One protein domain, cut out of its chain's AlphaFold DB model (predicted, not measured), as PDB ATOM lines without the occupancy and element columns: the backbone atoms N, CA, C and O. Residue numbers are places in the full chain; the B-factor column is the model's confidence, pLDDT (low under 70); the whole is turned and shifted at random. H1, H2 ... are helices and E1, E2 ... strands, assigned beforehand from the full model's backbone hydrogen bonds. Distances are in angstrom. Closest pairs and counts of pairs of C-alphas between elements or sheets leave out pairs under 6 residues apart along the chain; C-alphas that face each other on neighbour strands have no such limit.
ATOM      1  N   THR A 140      57.580  -9.489   1.364       54.22
ATOM      2  CA  THR A 140      57.999 -10.892   1.167       54.22
ATOM      3  C   THR A 140      57.915 -11.711   2.465       54.22
ATOM      4  O   THR A 140      57.498 -12.868   2.438       54.22
ATOM      5  N   ALA A 141      58.291 -11.135   3.610       61.12
ATOM      6  CA  ALA A 141      58.199 -11.798   4.909       61.12
ATOM      7  C   ALA A 141      56.739 -11.965   5.370       61.12
ATOM      8  O   ALA A 141      56.364 -13.051   5.815       61.12
ATOM      9  N   GLU A 142      55.904 -10.937   5.194       65.06
ATOM     10  CA  GLU A 142      54.459 -10.980   5.444       65.06
ATOM     11  C   GLU A 142      53.785 -12.068   4.603       65.06
ATOM     12  O   GLU A 142      53.073 -12.911   5.147       65.06
ATOM     13  N   PHE A 143      54.084 -12.135   3.303       64.94
ATOM     14  CA  PHE A 143      53.525 -13.136   2.394       64.94
ATOM     15  C   PHE A 143      53.950 -14.571   2.716       64.94
ATOM     16  O   PHE A 143      53.142 -15.484   2.568       64.94
ATOM     17  N   ARG A 144      55.179 -14.802   3.196       64.88
ATOM     18  CA  ARG A 144      55.585 -16.128   3.705       64.88
ATOM     19  C   ARG A 144      54.922 -16.466   5.033       64.88
ATOM     20  O   ARG A 144      54.636 -17.635   5.285       64.88
ATOM     21  N   SER A 145      54.712 -15.476   5.898       68.81
ATOM     22  CA  SER A 145      53.977 -15.661   7.152       68.81
ATOM     23  C   SER A 145      52.530 -16.075   6.855       68.81
ATOM     24  O   SER A 145      52.068 -17.100   7.352       68.81
ATOM     25  N   SER A 146      51.874 -15.359   5.933       71.06
ATOM     26  CA  SER A 146      50.559 -15.696   5.375       71.06
ATOM     27  C   SER A 146      50.548 -17.088   4.737       71.06
ATOM     28  O   SER A 146      49.723 -17.901   5.131       71.06
ATOM     29  N   GLU A 147      51.488 -17.430   3.847       73.56
ATOM     30  CA  GLU A 147      51.517 -18.750   3.194       73.56
ATOM     31  C   GLU A 147      51.634 -19.900   4.208       73.56
ATOM     32  O   GLU A 147      50.926 -20.903   4.103       73.56
ATOM     33  N   ASN A 148      52.507 -19.761   5.213       74.81
ATOM     34  CA  ASN A 148      52.665 -20.769   6.262       74.81
ATOM     35  C   ASN A 148      51.440 -20.836   7.188       74.81
ATOM     36  O   ASN A 148      51.079 -21.931   7.619       74.81
ATOM     37  N   SER A 149      50.790 -19.701   7.464       79.88
ATOM     38  CA  SER A 149      49.534 -19.640   8.219       79.88
ATOM     39  C   SER A 149      48.394 -20.325   7.459       79.88
ATOM     40  O   SER A 149      47.733 -21.203   8.008       79.88
ATOM     41  N   ASP A 150      48.217 -19.998   6.178       77.06
ATOM     42  CA  ASP A 150      47.208 -20.580   5.291       77.06
ATOM     43  C   ASP A 150      47.421 -22.089   5.116       77.06
ATOM     44  O   ASP A 150      46.474 -22.872   5.218       77.06
ATOM     45  N   ARG A 151      48.674 -22.521   4.898       79.69
ATOM     46  CA  ARG A 151      49.022 -23.945   4.820       79.69
ATOM     47  C   ARG A 151      48.720 -24.653   6.137       79.69
ATOM     48  O   ARG A 151      48.084 -25.697   6.110       79.69
ATOM     49  N   GLY A 152      49.115 -24.078   7.274       81.44
ATOM     50  CA  GLY A 152      48.844 -24.651   8.594       81.44
ATOM     51  C   GLY A 152      47.351 -24.726   8.926       81.44
ATOM     52  O   GLY A 152      46.914 -25.690   9.551       81.44
ATOM     53  N   ALA A 153      46.556 -23.750   8.477       83.25
ATOM     54  CA  ALA A 153      45.102 -23.767   8.603       83.25
ATOM     55  C   ALA A 153      44.473 -24.882   7.751       83.25
ATOM     56  O   ALA A 153      43.653 -25.633   8.269       83.25
ATOM     57  N   LEU A 154      44.900 -25.039   6.492       86.94
ATOM     58  CA  LEU A 154      44.454 -26.113   5.594       86.94
ATOM     59  C   LEU A 154      44.868 -27.508   6.089       86.94
ATOM     60  O   LEU A 154      44.013 -28.375   6.238       86.94
ATOM     61  N   GLU A 155      46.153 -27.726   6.388       86.94
ATOM     62  CA  GLU A 155      46.694 -29.007   6.883       86.94
ATOM     63  C   GLU A 155      46.003 -29.453   8.188       86.94
ATOM     64  O   GLU A 155      45.822 -30.649   8.421       86.94
ATOM     65  N   LYS A 156      45.562 -28.508   9.033       87.56
ATOM     66  CA  LYS A 156      44.835 -28.806  10.276       87.56
ATOM     67  C   LYS A 156      43.475 -29.467  10.034       87.56
ATOM     68  O   LYS A 156      43.133 -30.376  10.787       87.56
ATOM     69  N   GLU A 157      42.733 -29.061   9.001       90.38
ATOM     70  CA  GLU A 157      41.423 -29.652   8.669       90.38
ATOM     71  C   GLU A 157      41.552 -31.100   8.131       90.38
ATOM     72  O   GLU A 157      40.546 -31.785   7.957       90.38
ATOM     73  N   TYR A 158      42.778 -31.583   7.877       90.75
ATOM     74  CA  TYR A 158      43.097 -32.942   7.409       90.75
ATOM     75  C   TYR A 158      43.805 -33.811   8.465       90.75
ATOM     76  O   TYR A 158      44.170 -34.949   8.185       90.75
ATOM     77  N   ASN A 159      43.993 -33.317   9.691       91.69
ATOM     78  CA  ASN A 159      44.651 -34.083  10.745       91.69
ATOM     79  C   ASN A 159      43.704 -35.114  11.394       91.69
ATOM     80  O   ASN A 159      42.604 -34.760  11.820       91.69
ATOM     81  N   ASN A 160      44.155 -36.364  11.549       90.62
ATOM     82  CA  ASN A 160      43.369 -37.508  12.041       90.62
ATOM     83  C   ASN A 160      42.133 -37.843  11.179       90.62
ATOM     84  O   ASN A 160      41.131 -38.363  11.683       90.62
ATOM     85  N   ILE A 161      42.206 -37.558   9.879       91.44
ATOM     86  CA  ILE A 161      41.136 -37.827   8.916       91.44
ATOM     87  C   ILE A 161      41.034 -39.331   8.621       91.44
ATOM     88  O   ILE A 161      42.051 -40.001   8.462       91.44
ATOM     89  N   SER A 162      39.825 -39.893   8.553       92.88
ATOM     90  CA  SER A 162      39.650 -41.311   8.198       92.88
ATOM     91  C   SER A 162      39.888 -41.554   6.707       92.88
ATOM     92  O   SER A 162      39.615 -40.679   5.884       92.88
ATOM     93  N   TYR A 163      40.312 -42.772   6.353       92.12
ATOM     94  CA  TYR A 163      40.444 -43.240   4.968       92.12
ATOM     95  C   TYR A 163      39.248 -42.836   4.085       92.12
ATOM     96  O   TYR A 163      39.416 -42.235   3.022       92.12
ATOM     97  N   ASN A 164      38.027 -43.120   4.550       92.06
ATOM     98  CA  ASN A 164      36.801 -42.860   3.794       92.06
ATOM     99  C   ASN A 164      36.572 -41.364   3.527       92.06
ATOM    100  O   ASN A 164      36.191 -41.003   2.413       92.06
ATOM    101  N   GLU A 165      36.819 -40.489   4.508       93.38
ATOM    102  CA  GLU A 165      36.637 -39.046   4.315       93.38
ATOM    103  C   GLU A 165      37.793 -38.429   3.517       93.38
ATOM    104  O   GLU A 165      37.540 -37.581   2.667       93.38
ATOM    105  N   LEU A 166      39.035 -38.903   3.672       93.88
ATOM    106  CA  LEU A 166      40.159 -38.477   2.827       93.88
ATOM    107  C   LEU A 166      39.914 -38.826   1.351       93.88
ATOM    108  O   LEU A 166      40.022 -37.961   0.483       93.88
ATOM    109  N   ASN A 167      39.496 -40.061   1.070       93.69
ATOM    110  CA  ASN A 167      39.117 -40.511  -0.269       93.69
ATOM    111  C   ASN A 167      37.947 -39.684  -0.846       93.69
ATOM    112  O   ASN A 167      37.957 -39.300  -2.018       93.69
ATOM    113  N   SER A 168      36.958 -39.352  -0.007       94.38
ATOM    114  CA  SER A 168      35.834 -38.476  -0.363       94.38
ATOM    115  C   SER A 168      36.300 -37.052  -0.703       94.38
ATOM    116  O   SER A 168      35.891 -36.503  -1.728       94.38
ATOM    117  N   ARG A 169      37.212 -36.470   0.090       95.19
ATOM    118  CA  ARG A 169      37.814 -35.146  -0.152       95.19
ATOM    119  C   ARG A 169      38.621 -35.102  -1.443       95.19
ATOM    120  O   ARG A 169      38.413 -34.187  -2.234       95.19
ATOM    121  N   LEU A 170      39.473 -36.096  -1.700       94.81
ATOM    122  CA  LEU A 170      40.243 -36.188  -2.948       94.81
ATOM    123  C   LEU A 170      39.320 -36.238  -4.175       94.81
ATOM    124  O   LEU A 170      39.508 -35.473  -5.118       94.81
ATOM    125  N   LYS A 171      38.254 -37.048  -4.120       95.69
ATOM    126  CA  LYS A 171      37.253 -37.133  -5.194       95.69
ATOM    127  C   LYS A 171      36.483 -35.823  -5.411       95.69
ATOM    128  O   LYS A 171      36.192 -35.459  -6.550       95.69
ATOM    129  N   ARG A 172      36.143 -35.099  -4.335       95.06
ATOM    130  CA  ARG A 172      35.518 -33.764  -4.431       95.06
ATOM    131  C   ARG A 172      36.473 -32.744  -5.056       95.06
ATOM    132  O   ARG A 172      36.056 -32.016  -5.953       95.06
ATOM    133  N   ALA A 173      37.744 -32.748  -4.647       93.19
ATOM    134  CA  ALA A 173      38.771 -31.868  -5.195       93.19
ATOM    135  C   ALA A 173      38.970 -32.087  -6.704       93.19
ATOM    136  O   ALA A 173      38.934 -31.120  -7.461       93.19
ATOM    137  N   GLU A 174      39.114 -33.342  -7.147       94.50
ATOM    138  CA  GLU A 174      39.224 -33.707  -8.568       94.50
ATOM    139  C   GLU A 174      38.046 -33.149  -9.386       94.50
ATOM    140  O   GLU A 174      38.255 -32.480 -10.402       94.50
ATOM    141  N   GLY A 175      36.811 -33.367  -8.920       92.38
ATOM    142  CA  GLY A 175      35.597 -32.901  -9.592       92.38
ATOM    143  C   GLY A 175      35.483 -31.375  -9.660       92.38
ATOM    144  O   GLY A 175      35.248 -30.823 -10.735       92.38
ATOM    145  N   GLU A 176      35.689 -30.676  -8.541       89.94
ATOM    146  CA  GLU A 176      35.609 -29.209  -8.480       89.94
ATOM    147  C   GLU A 176      36.700 -28.532  -9.325       89.94
ATOM    148  O   GLU A 176      36.411 -27.595 -10.071       89.94
ATOM    149  N   LEU A 177      37.942 -29.025  -9.277       89.44
ATOM    150  CA  LEU A 177      39.057 -28.482 -10.062       89.44
ATOM    151  C   LEU A 177      38.892 -28.761 -11.567       89.44
ATOM    152  O   LEU A 177      39.181 -27.892 -12.395       89.44
ATOM    153  N   SER A 178      38.347 -29.923 -11.934       89.62
ATOM    154  CA  SER A 178      37.974 -30.232 -13.322       89.62
ATOM    155  C   SER A 178      36.848 -29.319 -13.822       89.62
ATOM    156  O   SER A 178      36.936 -28.772 -14.923       89.62
ATOM    157  N   ASN A 179      35.828 -29.071 -12.992       88.19
ATOM    158  CA  ASN A 179      34.751 -28.125 -13.296       88.19
ATOM    159  C   ASN A 179      35.288 -26.698 -13.495       88.19
ATOM    160  O   ASN A 179      34.910 -26.045 -14.464       88.19
ATOM    161  N   LEU A 180      36.190 -26.221 -12.627       83.88
ATOM    162  CA  LEU A 180      36.836 -24.907 -12.770       83.88
ATOM    163  C   LEU A 180      37.666 -24.806 -14.056       83.88
ATOM    164  O   LEU A 180      37.606 -23.783 -14.736       83.88
ATOM    165  N   THR A 181      38.381 -25.870 -14.427       82.31
ATOM    166  CA  THR A 181      39.124 -25.941 -15.697       82.31
ATOM    167  C   THR A 181      38.178 -25.806 -16.894       82.31
ATOM    168  O   THR A 181      38.418 -24.983 -17.774       82.31
ATOM    169  N   ARG A 182      37.052 -26.538 -16.894       84.88
ATOM    170  CA  ARG A 182      36.028 -26.426 -17.944       84.88
ATOM    171  C   ARG A 182      35.394 -25.032 -17.990       84.88
ATOM    172  O   ARG A 182      35.247 -24.478 -19.070       84.88
ATOM    173  N   PHE A 183      35.058 -24.440 -16.841       82.38
ATOM    174  CA  PHE A 183      34.481 -23.094 -16.801       82.38
ATOM    175  C   PHE A 183      35.426 -22.039 -17.377       82.38
ATOM    176  O   PHE A 183      34.946 -21.111 -18.022       82.38
ATOM    177  N   LEU A 184      36.743 -22.171 -17.188       77.00
ATOM    178  CA  LEU A 184      37.711 -21.304 -17.862       77.00
ATOM    179  C   LEU A 184      37.687 -21.517 -19.382       77.00
ATOM    180  O   LEU A 184      37.620 -20.532 -20.111       77.00
ATOM    181  N   ASP A 185      37.684 -22.762 -19.859       80.69
ATOM    182  CA  ASP A 185      37.649 -23.076 -21.299       80.69
ATOM    183  C   ASP A 185      36.357 -22.602 -21.996       80.69
ATOM    184  O   ASP A 185      36.384 -22.268 -23.178       80.69
ATOM    185  N   GLU A 186      35.245 -22.521 -21.261       79.81
ATOM    186  CA  GLU A 186      33.951 -22.009 -21.738       79.81
ATOM    187  C   GLU A 186      33.761 -20.490 -21.507       79.81
ATOM    188  O   GLU A 186      32.823 -19.900 -22.049       79.81
ATOM    189  N   SER A 187      34.616 -19.833 -20.711       68.50
ATOM    190  CA  SER A 187      34.483 -18.402 -20.389       68.50
ATOM    191  C   SER A 187      34.837 -17.512 -21.591       68.50
ATOM    192  O   SER A 187      35.897 -17.693 -22.199       68.50
ATOM    193  N   PRO A 188      34.023 -16.489 -21.921       62.12
ATOM    194  CA  PRO A 188      34.333 -15.577 -23.017       62.12
ATOM    195  C   PRO A 188      35.586 -14.725 -22.718       62.12
ATOM    196  O   PRO A 188      35.780 -14.283 -21.580       62.12
ATOM    197  N   PRO A 189      36.428 -14.426 -23.726       55.06
ATOM    198  CA  PRO A 189      37.612 -13.590 -23.546       55.06
ATOM    199  C   PRO A 189      37.198 -12.135 -23.268       55.06
ATOM    200  O   PRO A 189      36.741 -11.435 -24.172       55.06
ATOM    201  N   GLY A 190      37.355 -11.675 -22.021       53.47
ATOM    202  CA  GLY A 190      36.907 -10.336 -21.615       53.47
ATOM    203  C   GLY A 190      37.579  -9.741 -20.374       53.47
ATOM    204  O   GLY A 190      38.058  -8.614 -20.449       53.47
ATOM    205  N   GLU A 191      37.632 -10.465 -19.246       56.22
ATOM    206  CA  GLU A 191      38.067  -9.886 -17.949       56.22
ATOM    207  C   GLU A 191      39.434 -10.388 -17.431       56.22
ATOM    208  O   GLU A 191      40.001  -9.767 -16.538       56.22
ATOM    209  N   ILE A 192      39.999 -11.458 -18.005       57.94
ATOM    210  CA  ILE A 192      41.308 -12.040 -17.626       57.94
ATOM    211  C   ILE A 192      42.252 -12.068 -18.830       57.94
ATOM    212  O   ILE A 192      41.804 -12.273 -19.962       57.94
ATOM    213  N   SER A 193      43.561 -11.882 -18.613       56.44
ATOM    214  CA  SER A 193      44.519 -11.951 -19.722       56.44
ATOM    215  C   SER A 193      44.688 -13.398 -20.221       56.44
ATOM    216  O   SER A 193      44.525 -14.341 -19.441       56.44
ATOM    217  N   PRO A 194      45.079 -13.618 -21.492       57.44
ATOM    218  CA  PRO A 194      45.345 -14.967 -22.001       57.44
ATOM    219  C   PRO A 194      46.450 -15.715 -21.239       57.44
ATOM    220  O   PRO A 194      46.462 -16.943 -21.229       57.44
ATOM    221  N   ALA A 195      47.379 -14.991 -20.602       51.56
ATOM    222  CA  ALA A 195      48.436 -15.589 -19.792       51.56
ATOM    223  C   ALA A 195      47.902 -16.079 -18.437       51.56
ATOM    224  O   ALA A 195      48.225 -17.195 -18.029       51.56
ATOM    225  N   ASP A 196      47.050 -15.282 -17.787       59.09
ATOM    226  CA  ASP A 196      46.429 -15.635 -16.503       59.09
ATOM    227  C   ASP A 196      45.418 -16.771 -16.689       59.09
ATOM    228  O   ASP A 196      45.402 -17.728 -15.920       59.09
ATOM    229  N   HIS A 197      44.639 -16.725 -17.776       65.12
ATOM    230  CA  HIS A 197      43.726 -17.796 -18.180       65.12
ATOM    231  C   HIS A 197      44.457 -19.140 -18.320       65.12
ATOM    232  O   HIS A 197      44.108 -20.107 -17.638       65.12
ATOM    233  N   ALA A 198      45.540 -19.177 -19.106       62.81
ATOM    234  CA  ALA A 198      46.368 -20.370 -19.263       62.81
ATOM    235  C   ALA A 198      47.018 -20.817 -17.939       62.81
ATOM    236  O   ALA A 198      47.110 -22.015 -17.672       62.81
ATOM    237  N   PHE A 199      47.440 -19.875 -17.089       66.06
ATOM    238  CA  PHE A 199      48.000 -20.162 -15.767       66.06
ATOM    239  C   PHE A 199      46.978 -20.833 -14.836       66.06
ATOM    240  O   PHE A 199      47.268 -21.896 -14.285       66.06
ATOM    241  N   PHE A 200      45.771 -20.276 -14.686       71.75
ATOM    242  CA  PHE A 200      44.724 -20.866 -13.842       71.75
ATOM    243  C   PHE A 200      44.276 -22.229 -14.368       71.75
ATOM    244  O   PHE A 200      44.239 -23.192 -13.603       71.75
ATOM    245  N   ARG A 201      44.040 -22.336 -15.681       76.00
ATOM    246  CA  ARG A 201      43.692 -23.589 -16.361       76.00
ATOM    247  C   ARG A 201      44.719 -24.686 -16.075       76.00
ATOM    248  O   ARG A 201      44.355 -25.781 -15.651       76.00
ATOM    249  N   ASN A 202      46.004 -24.378 -16.253       74.69
ATOM    250  CA  ASN A 202      47.084 -25.330 -16.014       74.69
ATOM    251  C   ASN A 202      47.201 -25.706 -14.530       74.69
ATOM    252  O   ASN A 202      47.445 -26.872 -14.235       74.69
ATOM    253  N   ASN A 203      47.026 -24.771 -13.591       77.50
ATOM    254  CA  ASN A 203      47.081 -25.081 -12.159       77.50
ATOM    255  C   ASN A 203      45.905 -25.956 -11.704       77.50
ATOM    256  O   ASN A 203      46.125 -26.934 -10.990       77.50
ATOM    257  N   PHE A 204      44.678 -25.661 -12.142       82.94
ATOM    258  CA  PHE A 204      43.504 -26.462 -11.787       82.94
ATOM    259  C   PHE A 204      43.577 -27.872 -12.376       82.94
ATOM    260  O   PHE A 204      43.409 -28.834 -11.630       82.94
ATOM    261  N   ALA A 205      43.949 -28.014 -13.653       80.94
ATOM    262  CA  ALA A 205      44.187 -29.323 -14.262       80.94
ATOM    263  C   ALA A 205      45.292 -30.106 -13.524       80.94
ATOM    264  O   ALA A 205      45.099 -31.260 -13.150       80.94
ATOM    265  N   ASN A 206      46.428 -29.462 -13.223       81.88
ATOM    266  CA  ASN A 206      47.539 -30.115 -12.526       81.88
ATOM    267  C   ASN A 206      47.207 -30.553 -11.092       81.88
ATOM    268  O   ASN A 206      47.798 -31.537 -10.635       81.88
ATOM    269  N   ALA A 207      46.329 -29.824 -10.396       84.31
ATOM    270  CA  ALA A 207      45.846 -30.161  -9.059       84.31
ATOM    271  C   ALA A 207      44.757 -31.250  -9.099       84.31
ATOM    272  O   ALA A 207      44.771 -32.134  -8.245       84.31
ATOM    273  N   ALA A 208      43.882 -31.255 -10.112       87.19
ATOM    274  CA  ALA A 208      42.919 -32.335 -10.345       87.19
ATOM    275  C   ALA A 208      43.635 -33.670 -10.626       87.19
ATOM    276  O   ALA A 208      43.359 -34.669  -9.964       87.19
ATOM    277  N   ASP A 209      44.643 -33.663 -11.508       85.75
ATOM    278  CA  ASP A 209      45.520 -34.819 -11.742       85.75
ATOM    279  C   ASP A 209      46.194 -35.304 -10.454       85.75
ATOM    280  O   ASP A 209      46.295 -36.507 -10.217       85.75
ATOM    281  N   LYS A 210      46.662 -34.373  -9.607       88.50
ATOM    282  CA  LYS A 210      47.303 -34.714  -8.331       88.50
ATOM    283  C   LYS A 210      46.306 -35.359  -7.358       88.50
ATOM    284  O   LYS A 210      46.673 -36.314  -6.683       88.50
ATOM    285  N   ALA A 211      45.051 -34.904  -7.337       91.88
ATOM    286  CA  ALA A 211      43.986 -35.505  -6.532       91.88
ATOM    287  C   ALA A 211      43.654 -36.935  -6.985       91.88
ATOM    288  O   ALA A 211      43.558 -37.829  -6.143       91.88
ATOM    289  N   ARG A 212      43.562 -37.170  -8.301       92.00
ATOM    290  CA  ARG A 212      43.356 -38.507  -8.878       92.00
ATOM    291  C   ARG A 212      44.503 -39.463  -8.540       92.00
ATOM    292  O   ARG A 212      44.260 -40.566  -8.061       92.00
ATOM    293  N   LEU A 213      45.754 -39.034  -8.722       89.81
ATOM    294  CA  LEU A 213      46.931 -39.859  -8.408       89.81
ATOM    295  C   LEU A 213      47.053 -40.146  -6.902       89.81
ATOM    296  O   LEU A 213      47.332 -41.279  -6.518       89.81
ATOM    297  N   ALA A 214      46.765 -39.165  -6.041       90.88
ATOM    298  CA  ALA A 214      46.698 -39.379  -4.596       90.88
ATOM    299  C   ALA A 214      45.583 -40.367  -4.211       90.88
ATOM    300  O   ALA A 214      45.770 -41.173  -3.305       90.88
ATOM    301  N   GLN A 215      44.444 -40.357  -4.911       93.00
ATOM    302  CA  GLN A 215      43.382 -41.344  -4.713       93.00
ATOM    303  C   GLN A 215      43.810 -42.753  -5.163       93.00
ATOM    304  O   GLN A 215      43.518 -43.722  -4.462       93.00
ATOM    305  N   GLU A 216      44.513 -42.886  -6.291       90.69
ATOM    306  CA  GLU A 216      45.054 -44.168  -6.768       90.69
ATOM    307  C   GLU A 216      46.080 -44.760  -5.784       90.69
ATOM    308  O   GLU A 216      46.033 -45.959  -5.505       90.69
ATOM    309  N   LEU A 217      46.965 -43.933  -5.217       90.12
ATOM    310  CA  LEU A 217      47.908 -44.341  -4.166       90.12
ATOM    311  C   LEU A 217      47.187 -44.716  -2.864       90.12
ATOM    312  O   LEU A 217      47.448 -45.775  -2.298       90.12
ATOM    313  N   LEU A 218      46.220 -43.902  -2.430       90.62
ATOM    314  CA  LEU A 218      45.413 -44.166  -1.237       90.62
ATOM    315  C   LEU A 218      44.690 -45.521  -1.332       90.62
ATOM    316  O   LEU A 218      44.654 -46.269  -0.360       90.62
ATOM    317  N   GLN A 219      44.171 -45.875  -2.513       88.88
ATOM    318  CA  GLN A 219      43.536 -47.175  -2.764       88.88
ATOM    319  C   GLN A 219      44.528 -48.351  -2.777       88.88
ATOM    320  O   GLN A 219      44.147 -49.460  -2.408       88.88
ATOM    321  N   GLN A 220      45.790 -48.139  -3.165       84.06
ATOM    322  CA  GLN A 220      46.842 -49.166  -3.077       84.06
ATOM    323  C   GLN A 220      47.294 -49.409  -1.628       84.06
ATOM    324  O   GLN A 220      47.618 -50.541  -1.262       84.06
ATOM    325  N   ASP A 221      47.271 -48.366  -0.794       74.81
ATOM    326  CA  ASP A 221      47.601 -48.425   0.635       74.81
ATOM    327  C   ASP A 221      46.442 -48.971   1.508       74.81
ATOM    328  O   ASP A 221      46.617 -49.269   2.693       74.81
ATOM    329  N   ALA A 222      45.250 -49.148   0.924       64.38
ATOM    330  CA  ALA A 222      44.009 -49.516   1.604       64.38
ATOM    331  C   ALA A 222      43.997 -50.961   2.151       64.38
ATOM    332  O   ALA A 222      43.387 -51.870   1.586       64.38
ATOM    333  N   LYS A 223      44.640 -51.166   3.304       64.69
ATOM    334  CA  LYS A 223      44.555 -52.404   4.104       64.69
ATOM    335  C   LYS A 223      43.570 -52.314   5.271       64.69
ATOM    336  O   LYS A 223      43.181 -53.351   5.800       64.69
ATOM    337  N   ASP A 224      43.174 -51.103   5.660       77.50
ATOM    338  CA  ASP A 224      42.281 -50.845   6.791       77.50
ATOM    339  C   ASP A 224      41.410 -49.593   6.526       77.50
ATOM    340  O   ASP A 224      41.953 -48.489   6.428       77.50
ATOM    341  N   PRO A 225      40.072 -49.723   6.401       76.56
ATOM    342  CA  PRO A 225      39.169 -48.585   6.207       76.56
ATOM    343  C   PRO A 225      38.980 -47.720   7.468       76.56
ATOM    344  O   PRO A 225      38.426 -46.622   7.361       76.56
ATOM    345  N   GLU A 226      39.425 -48.177   8.644       82.25
ATOM    346  CA  GLU A 226      39.461 -47.384   9.878       82.25
ATOM    347  C   GLU A 226      40.782 -46.616  10.061       82.25
ATOM    348  O   GLU A 226      40.859 -45.763  10.954       82.25
ATOM    349  N   LYS A 227      41.789 -46.827   9.188       87.50
ATOM    350  CA  LYS A 227      43.046 -46.058   9.202       87.50
ATOM    351  C   LYS A 227      42.737 -44.560   9.195       87.50
ATOM    352  O   LYS A 227      42.021 -44.044   8.329       87.50
ATOM    353  N   LYS A 228      43.302 -43.863  10.181       90.75
ATOM    354  CA  LYS A 228      43.322 -42.403  10.250       90.75
ATOM    355  C   LYS A 228      44.683 -41.914   9.797       90.75
ATOM    356  O   LYS A 228      45.691 -42.485  10.196       90.75
ATOM    357  N   TYR A 229      44.679 -40.861   8.998       90.38
ATOM    358  CA  TYR A 229      45.872 -40.235   8.462       90.38
ATOM    359  C   TYR A 229      46.170 -38.969   9.267       90.38
ATOM    360  O   TYR A 229      45.301 -38.118   9.488       90.38
ATOM    361  N   THR A 230      47.404 -38.858   9.735       91.50
ATOM    362  CA  THR A 230      47.983 -37.617  10.255       91.50
ATOM    363  C   THR A 230      48.200 -36.614   9.120       91.50
ATOM    364  O   THR A 230      48.248 -36.979   7.944       91.50
ATOM    365  N   ARG A 231      48.356 -35.327   9.454       88.94
ATOM    366  CA  ARG A 231      48.697 -34.298   8.451       88.94
ATOM    367  C   ARG A 231      50.018 -34.617   7.722       88.94
ATOM    368  O   ARG A 231      50.145 -34.291   6.547       88.94
ATOM    369  N   GLU A 232      50.975 -35.254   8.402       88.44
ATOM    370  CA  GLU A 232      52.242 -35.711   7.828       88.44
ATOM    371  C   GLU A 232      52.016 -36.815   6.781       88.44
ATOM    372  O   GLU A 232      52.460 -36.656   5.649       88.44
ATOM    373  N   GLU A 233      51.241 -37.859   7.090       89.94
ATOM    374  CA  GLU A 233      50.924 -38.931   6.126       89.94
ATOM    375  C   GLU A 233      50.113 -38.423   4.920       89.94
ATOM    376  O   GLU A 233      50.340 -38.855   3.791       89.94
ATOM    377  N   VAL A 234      49.180 -37.479   5.122       90.12
ATOM    378  CA  VAL A 234      48.462 -36.827   4.006       90.12
ATOM    379  C   VAL A 234      49.438 -36.054   3.114       90.12
ATOM    380  O   VAL A 234      49.291 -36.050   1.894       90.12
ATOM    381  N   ARG A 235      50.445 -35.405   3.703       87.12
ATOM    382  CA  ARG A 235      51.465 -34.663   2.961       87.12
ATOM    383  C   ARG A 235      52.396 -35.591   2.181       87.12
ATOM    384  O   ARG A 235      52.664 -35.307   1.019       87.12
ATOM    385  N   GLU A 236      52.841 -36.691   2.783       87.25
ATOM    386  CA  GLU A 236      53.652 -37.719   2.117       87.25
ATOM    387  C   GLU A 236      52.899 -38.327   0.923       87.25
ATOM    388  O   GLU A 236      53.432 -38.347  -0.185       87.25
ATOM    389  N   LEU A 237      51.617 -38.676   1.095       89.00
ATOM    390  CA  LEU A 237      50.738 -39.139   0.012       89.00
ATOM    391  C   LEU A 237      50.658 -38.139  -1.156       89.00
ATOM    392  O   LEU A 237      50.664 -38.535  -2.324       89.00
ATOM    393  N   LEU A 238      50.576 -36.837  -0.864       87.88
ATOM    394  CA  LEU A 238      50.577 -35.798  -1.896       87.88
ATOM    395  C   LEU A 238      51.958 -35.649  -2.554       87.88
ATOM    396  O   LEU A 238      52.028 -35.520  -3.775       87.88
ATOM    397  N   ASP A 239      53.055 -35.676  -1.803       83.75
ATOM    398  CA  ASP A 239      54.408 -35.604  -2.371       83.75
ATOM    399  C   ASP A 239      54.711 -36.811  -3.287       83.75
ATOM    400  O   ASP A 239      55.280 -36.634  -4.369       83.75
ATOM    401  N   GLU A 240      54.240 -38.012  -2.938       82.38
ATOM    402  CA  GLU A 240      54.322 -39.209  -3.788       82.38
ATOM    403  C   GLU A 240      53.440 -39.117  -5.043       82.38
ATOM    404  O   GLU A 240      53.880 -39.478  -6.138       82.38
ATOM    405  N   ALA A 241      52.219 -38.579  -4.922       79.31
ATOM    406  CA  ALA A 241      51.272 -38.460  -6.033       79.31
ATOM    407  C   ALA A 241      51.808 -37.637  -7.218       79.31
ATOM    408  O   ALA A 241      51.344 -37.805  -8.348       79.31
ATOM    409  N   LYS A 242      52.765 -36.724  -6.991       69.94
ATOM    410  CA  LYS A 242      53.417 -35.954  -8.062       69.94
ATOM    411  C   LYS A 242      54.759 -35.395  -7.581       69.94
ATOM    412  O   LYS A 242      54.768 -34.456  -6.795       69.94
ATOM    413  N   GLN A 243      55.866 -35.862  -8.174       54.53
ATOM    414  CA  GLN A 243      57.265 -35.490  -7.846       54.53
ATOM    415  C   GLN A 243      57.596 -33.975  -7.835       54.53
ATOM    416  O   GLN A 243      58.696 -33.587  -7.447       54.53
ATOM    417  N   ASN A 244      56.678 -33.105  -8.266       52.28
ATOM    418  CA  ASN A 244      56.818 -31.655  -8.178       52.28
ATOM    419  C   ASN A 244      56.118 -31.128  -6.912       52.28
ATOM    420  O   ASN A 244      54.890 -30.997  -6.887       52.28
ATOM    421  N   GLN A 245      56.909 -30.755  -5.901       57.88
ATOM    422  CA  GLN A 245      56.447 -30.110  -4.664       57.88
ATOM    423  C   GLN A 245      55.942 -28.678  -4.924       57.88
ATOM    424  O   GLN A 245      56.680 -27.702  -4.787       57.88
ATOM    425  N   SER A 246      54.674 -28.539  -5.314       65.88
ATOM    426  CA  SER A 246      54.017 -27.237  -5.462       65.88
ATOM    427  C   SER A 246      53.017 -26.993  -4.335       65.88
ATOM    428  O   SER A 246      51.869 -27.427  -4.408       65.88
ATOM    429  N   SER A 247      53.446 -26.193  -3.349       69.88
ATOM    430  CA  SER A 247      52.622 -25.692  -2.231       69.88
ATOM    431  C   SER A 247      51.276 -25.107  -2.690       69.88
ATOM    432  O   SER A 247      50.284 -25.188  -1.965       69.88
ATOM    433  N   LEU A 248      51.211 -24.521  -3.894       74.88
ATOM    434  CA  LEU A 248      49.963 -24.031  -4.482       74.88
ATOM    435  C   LEU A 248      49.031 -25.167  -4.914       74.88
ATOM    436  O   LEU A 248      47.851 -25.119  -4.580       74.88
ATOM    437  N   LEU A 249      49.529 -26.177  -5.638       78.44
ATOM    438  CA  LEU A 249      48.698 -27.301  -6.090       78.44
ATOM    439  C   LEU A 249      48.130 -28.078  -4.899       78.44
ATOM    440  O   LEU A 249      46.949 -28.420  -4.907       78.44
ATOM    441  N   ASP A 250      48.942 -28.285  -3.861       81.94
ATOM    442  CA  ASP A 250      48.521 -28.973  -2.640       81.94
ATOM    443  C   ASP A 250      47.432 -28.188  -1.913       81.94
ATOM    444  O   ASP A 250      46.380 -28.731  -1.595       81.94
ATOM    445  N   ARG A 251      47.617 -26.877  -1.722       83.50
ATOM    446  CA  ARG A 251      46.602 -26.038  -1.072       83.50
ATOM    447  C   ARG A 251      45.331 -25.870  -1.910       83.50
ATOM    448  O   ARG A 251      44.248 -25.835  -1.333       83.50
ATOM    449  N   LEU A 252      45.428 -25.824  -3.243       83.81
ATOM    450  CA  LEU A 252      44.262 -25.836  -4.137       83.81
ATOM    451  C   LEU A 252      43.464 -27.140  -4.001       83.81
ATOM    452  O   LEU A 252      42.240 -27.087  -3.889       83.81
ATOM    453  N   LEU A 253      44.141 -28.290  -3.973       88.94
ATOM    454  CA  LEU A 253      43.532 -29.601  -3.745       88.94
ATOM    455  C   LEU A 253      42.883 -29.678  -2.357       88.94
ATOM    456  O   LEU A 253      41.696 -29.989  -2.255       88.94
ATOM    457  N   LEU A 254      43.622 -29.333  -1.299       89.81
ATOM    458  CA  LEU A 254      43.140 -29.405   0.082       89.81
ATOM    459  C   LEU A 254      41.926 -28.492   0.304       89.81
ATOM    460  O   LEU A 254      40.962 -28.921   0.933       89.81
ATOM    461  N   LEU A 255      41.923 -27.275  -0.253       89.50
ATOM    462  CA  LEU A 255      40.789 -26.352  -0.159       89.50
ATOM    463  C   LEU A 255      39.552 -26.864  -0.913       89.50
ATOM    464  O   LEU A 255      38.439 -26.779  -0.395       89.50
ATOM    465  N   ASN A 256      39.724 -27.381  -2.135       89.31
ATOM    466  CA  ASN A 256      38.598 -27.820  -2.969       89.31
ATOM    467  C   ASN A 256      38.047 -29.203  -2.584       89.31
ATOM    468  O   ASN A 256      36.941 -29.543  -2.995       89.31
ATOM    469  N   GLY A 257      38.764 -29.977  -1.765       91.00
ATOM    470  CA  GLY A 257      38.238 -31.209  -1.170       91.00
ATOM    471  C   GLY A 257      37.267 -30.981  -0.005       91.00
ATOM    472  O   GLY A 257      36.438 -31.853   0.287       91.00
ATOM    473  N   LEU A 258      37.331 -29.822   0.662       91.00
ATOM    474  CA  LEU A 258      36.487 -29.515   1.820       91.00
ATOM    475  C   LEU A 258      34.992 -29.446   1.450       91.00
ATOM    476  O   LEU A 258      34.647 -28.953   0.373       91.00
ATOM    477  N   PRO A 259      34.084 -29.885   2.346       89.69
ATOM    478  CA  PRO A 259      32.659 -29.574   2.247       89.69
ATOM    479  C   PRO A 259      32.427 -28.066   2.114       89.69
ATOM    480  O   PRO A 259      33.142 -27.276   2.722       89.69
ATOM    481  N   GLU A 260      31.404 -27.644   1.369       82.62
ATOM    482  CA  GLU A 260      31.207 -26.226   1.024       82.62
ATOM    483  C   GLU A 260      31.103 -25.291   2.245       82.62
ATOM    484  O   GLU A 260      31.647 -24.188   2.225       82.62
ATOM    485  N   GLN A 261      30.490 -25.753   3.338       83.94
ATOM    486  CA  GLN A 261      30.392 -24.998   4.590       83.94
ATOM    487  C   GLN A 261      31.754 -24.836   5.298       83.94
ATOM    488  O   GLN A 261      32.074 -23.744   5.769       83.94
ATOM    489  N   GLU A 262      32.576 -25.893   5.333       86.12
ATOM    490  CA  GLU A 262      33.955 -25.841   5.849       86.12
ATOM    491  C   GLU A 262      34.831 -24.959   4.950       86.12
ATOM    492  O   GLU A 262      35.549 -24.092   5.446       86.12
ATOM    493  N   ARG A 263      34.708 -25.123   3.625       84.25
ATOM    494  CA  ARG A 263      35.395 -24.337   2.595       84.25
ATOM    495  C   ARG A 263      35.113 -22.847   2.764       84.25
ATOM    496  O   ARG A 263      36.062 -22.075   2.828       84.25
ATOM    497  N   GLN A 264      33.849 -22.439   2.897       80.00
ATOM    498  CA  GLN A 264      33.497 -21.029   3.092       80.00
ATOM    499  C   GLN A 264      34.033 -20.487   4.425       80.00
ATOM    500  O   GLN A 264      34.690 -19.452   4.443       80.00
ATOM    501  N   SER A 265      33.849 -21.228   5.524       79.19
ATOM    502  CA  SER A 265      34.383 -20.840   6.837       79.19
ATOM    503  C   SER A 265      35.914 -20.745   6.861       79.19
ATOM    504  O   SER A 265      36.477 -19.992   7.656       79.19
ATOM    505  N   LEU A 266      36.615 -21.517   6.028       81.62
ATOM    506  CA  LEU A 266      38.061 -21.421   5.872       81.62
ATOM    507  C   LEU A 266      38.458 -20.251   4.959       81.62
ATOM    508  O   LEU A 266      39.401 -19.543   5.289       81.62
ATOM    509  N   LEU A 267      37.730 -19.990   3.869       76.50
ATOM    510  CA  LEU A 267      37.977 -18.850   2.974       76.50
ATOM    511  C   LEU A 267      37.916 -17.498   3.692       76.50
ATOM    512  O   LEU A 267      38.734 -16.634   3.398       76.50
ATOM    513  N   ASP A 268      37.025 -17.348   4.673       69.69
ATOM    514  CA  ASP A 268      36.932 -16.141   5.506       69.69
ATOM    515  C   ASP A 268      38.130 -15.984   6.477       69.69
ATOM    516  O   ASP A 268      38.348 -14.908   7.035       69.69
ATOM    517  N   ARG A 269      38.908 -17.058   6.699       70.69
ATOM    518  CA  ARG A 269      40.107 -17.114   7.562       70.69
ATOM    519  C   ARG A 269      41.430 -17.083   6.782       70.69
ATOM    520  O   ARG A 269      42.470 -16.824   7.385       70.69
ATOM    521  N   LEU A 270      41.410 -17.394   5.484       69.88
ATOM    522  CA  LEU A 270      42.590 -17.485   4.620       69.88
ATOM    523  C   LEU A 270      42.987 -16.116   4.061       69.88
ATOM    524  O   LEU A 270      42.145 -15.309   3.669       69.88
ATOM    525  N   SER A 271      44.292 -15.884   3.948       62.59
ATOM    526  CA  SER A 271      44.846 -14.674   3.335       62.59
ATOM    527  C   SER A 271      44.803 -14.787   1.808       62.59
ATOM    528  O   SER A 271      45.789 -15.120   1.153       62.59
ATOM    529  N   LEU A 272      43.628 -14.539   1.226       61.53
ATOM    530  CA  LEU A 272      43.451 -14.562  -0.227       61.53
ATOM    531  C   LEU A 272      44.342 -13.502  -0.891       61.53
ATOM    532  O   LEU A 272      44.262 -12.321  -0.557       61.53
ATOM    533  N   ALA A 273      45.156 -13.932  -1.855       52.78
ATOM    534  CA  ALA A 273      46.017 -13.050  -2.638       52.78
ATOM    535  C   ALA A 273      45.184 -12.086  -3.482       52.78
ATOM    536  O   ALA A 273      45.416 -10.881  -3.491       52.78
ATOM    537  N   GLU A 274      44.184 -12.646  -4.164       53.75
ATOM    538  CA  GLU A 274      43.218 -11.917  -4.967       53.75
ATOM    539  C   GLU A 274      41.863 -12.629  -4.956       53.75
ATOM    540  O   GLU A 274      41.753 -13.848  -4.792       53.75
ATOM    541  N   GLN A 275      40.819 -11.843  -5.205       56.81
ATOM    542  CA  GLN A 275      39.476 -12.322  -5.507       56.81
ATOM    543  C   GLN A 275      39.199 -12.107  -6.998       56.81
ATOM    544  O   GLN A 275      38.557 -11.126  -7.387       56.81
ATOM    545  N   VAL A 276      39.699 -13.010  -7.846       56.78
ATOM    546  CA  VAL A 276      39.486 -12.914  -9.296       56.78
ATOM    547  C   VAL A 276      38.041 -13.272  -9.612       56.78
ATOM    548  O   VAL A 276      37.578 -14.376  -9.336       56.78
ATOM    549  N   LYS A 277      37.306 -12.331 -10.201       61.06
ATOM    550  CA  LYS A 277      35.938 -12.560 -10.671       61.06
ATOM    551  C   LYS A 277      36.005 -13.076 -12.102       61.06
ATOM    552  O   LYS A 277      36.483 -12.367 -12.979       61.06
ATOM    553  N   ILE A 278      35.511 -14.289 -12.329       59.06
ATOM    554  CA  ILE A 278      35.277 -14.817 -13.675       59.06
ATOM    555  C   ILE A 278      33.812 -14.631 -14.062       59.06
ATOM    556  O   ILE A 278      32.924 -14.671 -13.205       59.06
ATOM    557  N   VAL A 279      33.556 -14.445 -15.356       58.44
ATOM    558  CA  VAL A 279      32.206 -14.467 -15.930       58.44
ATOM    559  C   VAL A 279      31.961 -15.869 -16.471       58.44
ATOM    560  O   VAL A 279      32.641 -16.300 -17.396       58.44
ATOM    561  N   LEU A 280      31.011 -16.583 -15.871       62.62
ATOM    562  CA  LEU A 280      30.596 -17.912 -16.312       62.62
ATOM    563  C   LEU A 280      29.861 -17.839 -17.667       62.62
ATOM    564  O   LEU A 280      29.353 -16.773 -18.029       62.62
ATOM    565  N   PRO A 281      29.726 -18.962 -18.400       51.06
ATOM    566  CA  PRO A 281      29.036 -18.997 -19.698       51.06
ATOM    567  C   PRO A 281      27.566 -18.546 -19.658       51.06
ATOM    568  O   PRO A 281      27.016 -18.127 -20.671       51.06
ATOM    569  N   ASP A 282      26.933 -18.602 -18.483       71.94
ATOM    570  CA  ASP A 282      25.567 -18.125 -18.227       71.94
ATOM    571  C   ASP A 282      25.491 -16.640 -17.804       71.94
ATOM    572  O   ASP A 282      24.435 -16.154 -17.397       71.94
ATOM    573  N   GLY A 283      26.613 -15.917 -17.867       63.62
ATOM    574  CA  GLY A 283      26.735 -14.511 -17.482       63.62
ATOM    575  C   GLY A 283      26.863 -14.257 -15.976       63.62
ATOM    576  O   GLY A 283      27.086 -13.110 -15.580       63.62
ATOM    577  N   ARG A 284      26.760 -15.277 -15.109       72.38
ATOM    578  CA  ARG A 284      26.949 -15.092 -13.662       72.38
ATOM    579  C   ARG A 284      28.420 -14.839 -13.339       72.38
ATOM    580  O   ARG A 284      29.313 -15.498 -13.864       72.38
ATOM    581  N   LYS A 285      28.685 -13.909 -12.419       61.50
ATOM    582  CA  LYS A 285      30.042 -13.665 -11.913       61.50
ATOM    583  C   LYS A 285      30.341 -14.594 -10.738       61.50
ATOM    584  O   LYS A 285      29.628 -14.550  -9.737       61.50
ATOM    585  N   ARG A 286      31.401 -15.401 -10.839       63.03
ATOM    586  CA  ARG A 286      31.910 -16.254  -9.750       63.03
ATOM    587  C   ARG A 286      33.267 -15.726  -9.298       63.03
ATOM    588  O   ARG A 286      34.171 -15.573 -10.114       63.03
ATOM    589  N   THR A 287      33.416 -15.456  -8.006       58.00
ATOM    590  CA  THR A 287      34.730 -15.169  -7.420       58.00
ATOM    591  C   THR A 287      35.495 -16.480  -7.265       58.00
ATOM    592  O   THR A 287      35.021 -17.392  -6.589       58.00
ATOM    593  N   ILE A 288      36.671 -16.570  -7.878       59.09
ATOM    594  CA  ILE A 288      37.666 -17.597  -7.595       59.09
ATOM    595  C   ILE A 288      38.587 -17.048  -6.494       59.09
ATOM    596  O   ILE A 288      39.231 -16.015  -6.705       59.09
ATOM    597  N   PRO A 289      38.669 -17.705  -5.326       59.53
ATOM    598  CA  PRO A 289      39.655 -17.363  -4.313       59.53
ATOM    599  C   PRO A 289      41.042 -17.822  -4.773       59.53
ATOM    600  O   PRO A 289      41.275 -19.020  -4.948       59.53
ATOM    601  N   LEU A 290      41.973 -16.885  -4.964       58.00
ATOM    602  CA  LEU A 290      43.368 -17.219  -5.242       58.00
ATOM    603  C   LEU A 290      44.160 -17.291  -3.940       58.00
ATOM    604  O   LEU A 290      44.292 -16.306  -3.212       58.00
ATOM    605  N   LEU A 291      44.705 -18.473  -3.654       60.31
ATOM    606  CA  LEU A 291      45.594 -18.689  -2.517       60.31
ATOM    607  C   LEU A 291      46.981 -18.129  -2.827       60.31
ATOM    608  O   LEU A 291      47.536 -18.390  -3.895       60.31
ATOM    609  N   HIS A 292      47.562 -17.390  -1.881       51.06
ATOM    610  CA  HIS A 292      48.870 -16.773  -2.078       51.06
ATOM    611  C   HIS A 292      49.959 -17.840  -2.245       51.06
ATOM    612  O   HIS A 292      50.204 -18.637  -1.338       51.06
TER     613      HIS A 292
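Overview. This is residues 140 to 292 of the 477 residues of an uncharacterized protein of Bdellovibrionales bacterium GWB1_55_8 (UniProt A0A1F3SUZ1). A small two-stranded hairpin, E1 and E2, stands toward one end of a long helical hairpin, H2 and H3, which makes the longest axis and is crossed by the short H5. H4 packs on H3 toward the other end, and H1 slants in to meet H5 with residues 151 to 155. The printed part has 153 residues, with six named helices, H1 to H6, then antiparallel E1 and E2, and is mostly helix. It is compact, with a radius of gyration of the C-alphas of 15.7 A, and spans 50 by 34 by 30 A.

Arrangement. E1, residues 272 to 279, and E2, residues 285 to 291, form an antiparallel hairpin; N 288 and O 276, 2.8 A apart, are within hydrogen-bond range. H2, residues 163 to 186, and H3, residues 194 to 220, form a helical hairpin and touch at a shallow tilt of 24 degrees, opposite ways, closest at C-alphas 174 and 208, 4.3 A. H5, residues 247 to 257, touches H2 residues 168 to 177 alone, about perpendicular at 76 degrees, closest at C-alphas 169 and 257, 4.1 A. H4, residues 231 to 241, touches H3 residues 210 to 218 alone, closest at C-alphas 214 and 241, 4.9 A. H1, residues 140 to 156, touches H5, closest at C-alphas 154 and 254, 6.6 A. H6, residues 260 to 267, is close to H5 but not clearly touching, closest at C-alphas 255 and 263, 6.4 A. Every O i to N i+4 pair in H1 to H6 is within hydrogen-bond range.

Along the chain. H1 begins at C-alpha 140 (57.999, -10.892, 1.167) and E2 ends at C-alpha 291 (45.594, -18.689, -2.517). H3 measures 39.1 A, H2 34.7 A, H1 24.0 A and E1 19.3 A.

Size, cuts and confidence. The farthest C-alphas, Gly 190 and Lys 223, are 49.9 A apart. The printed part has no cut and no long link. Confidence is under 70 in 49 residues, among them 187 to 199 and 270 to 281.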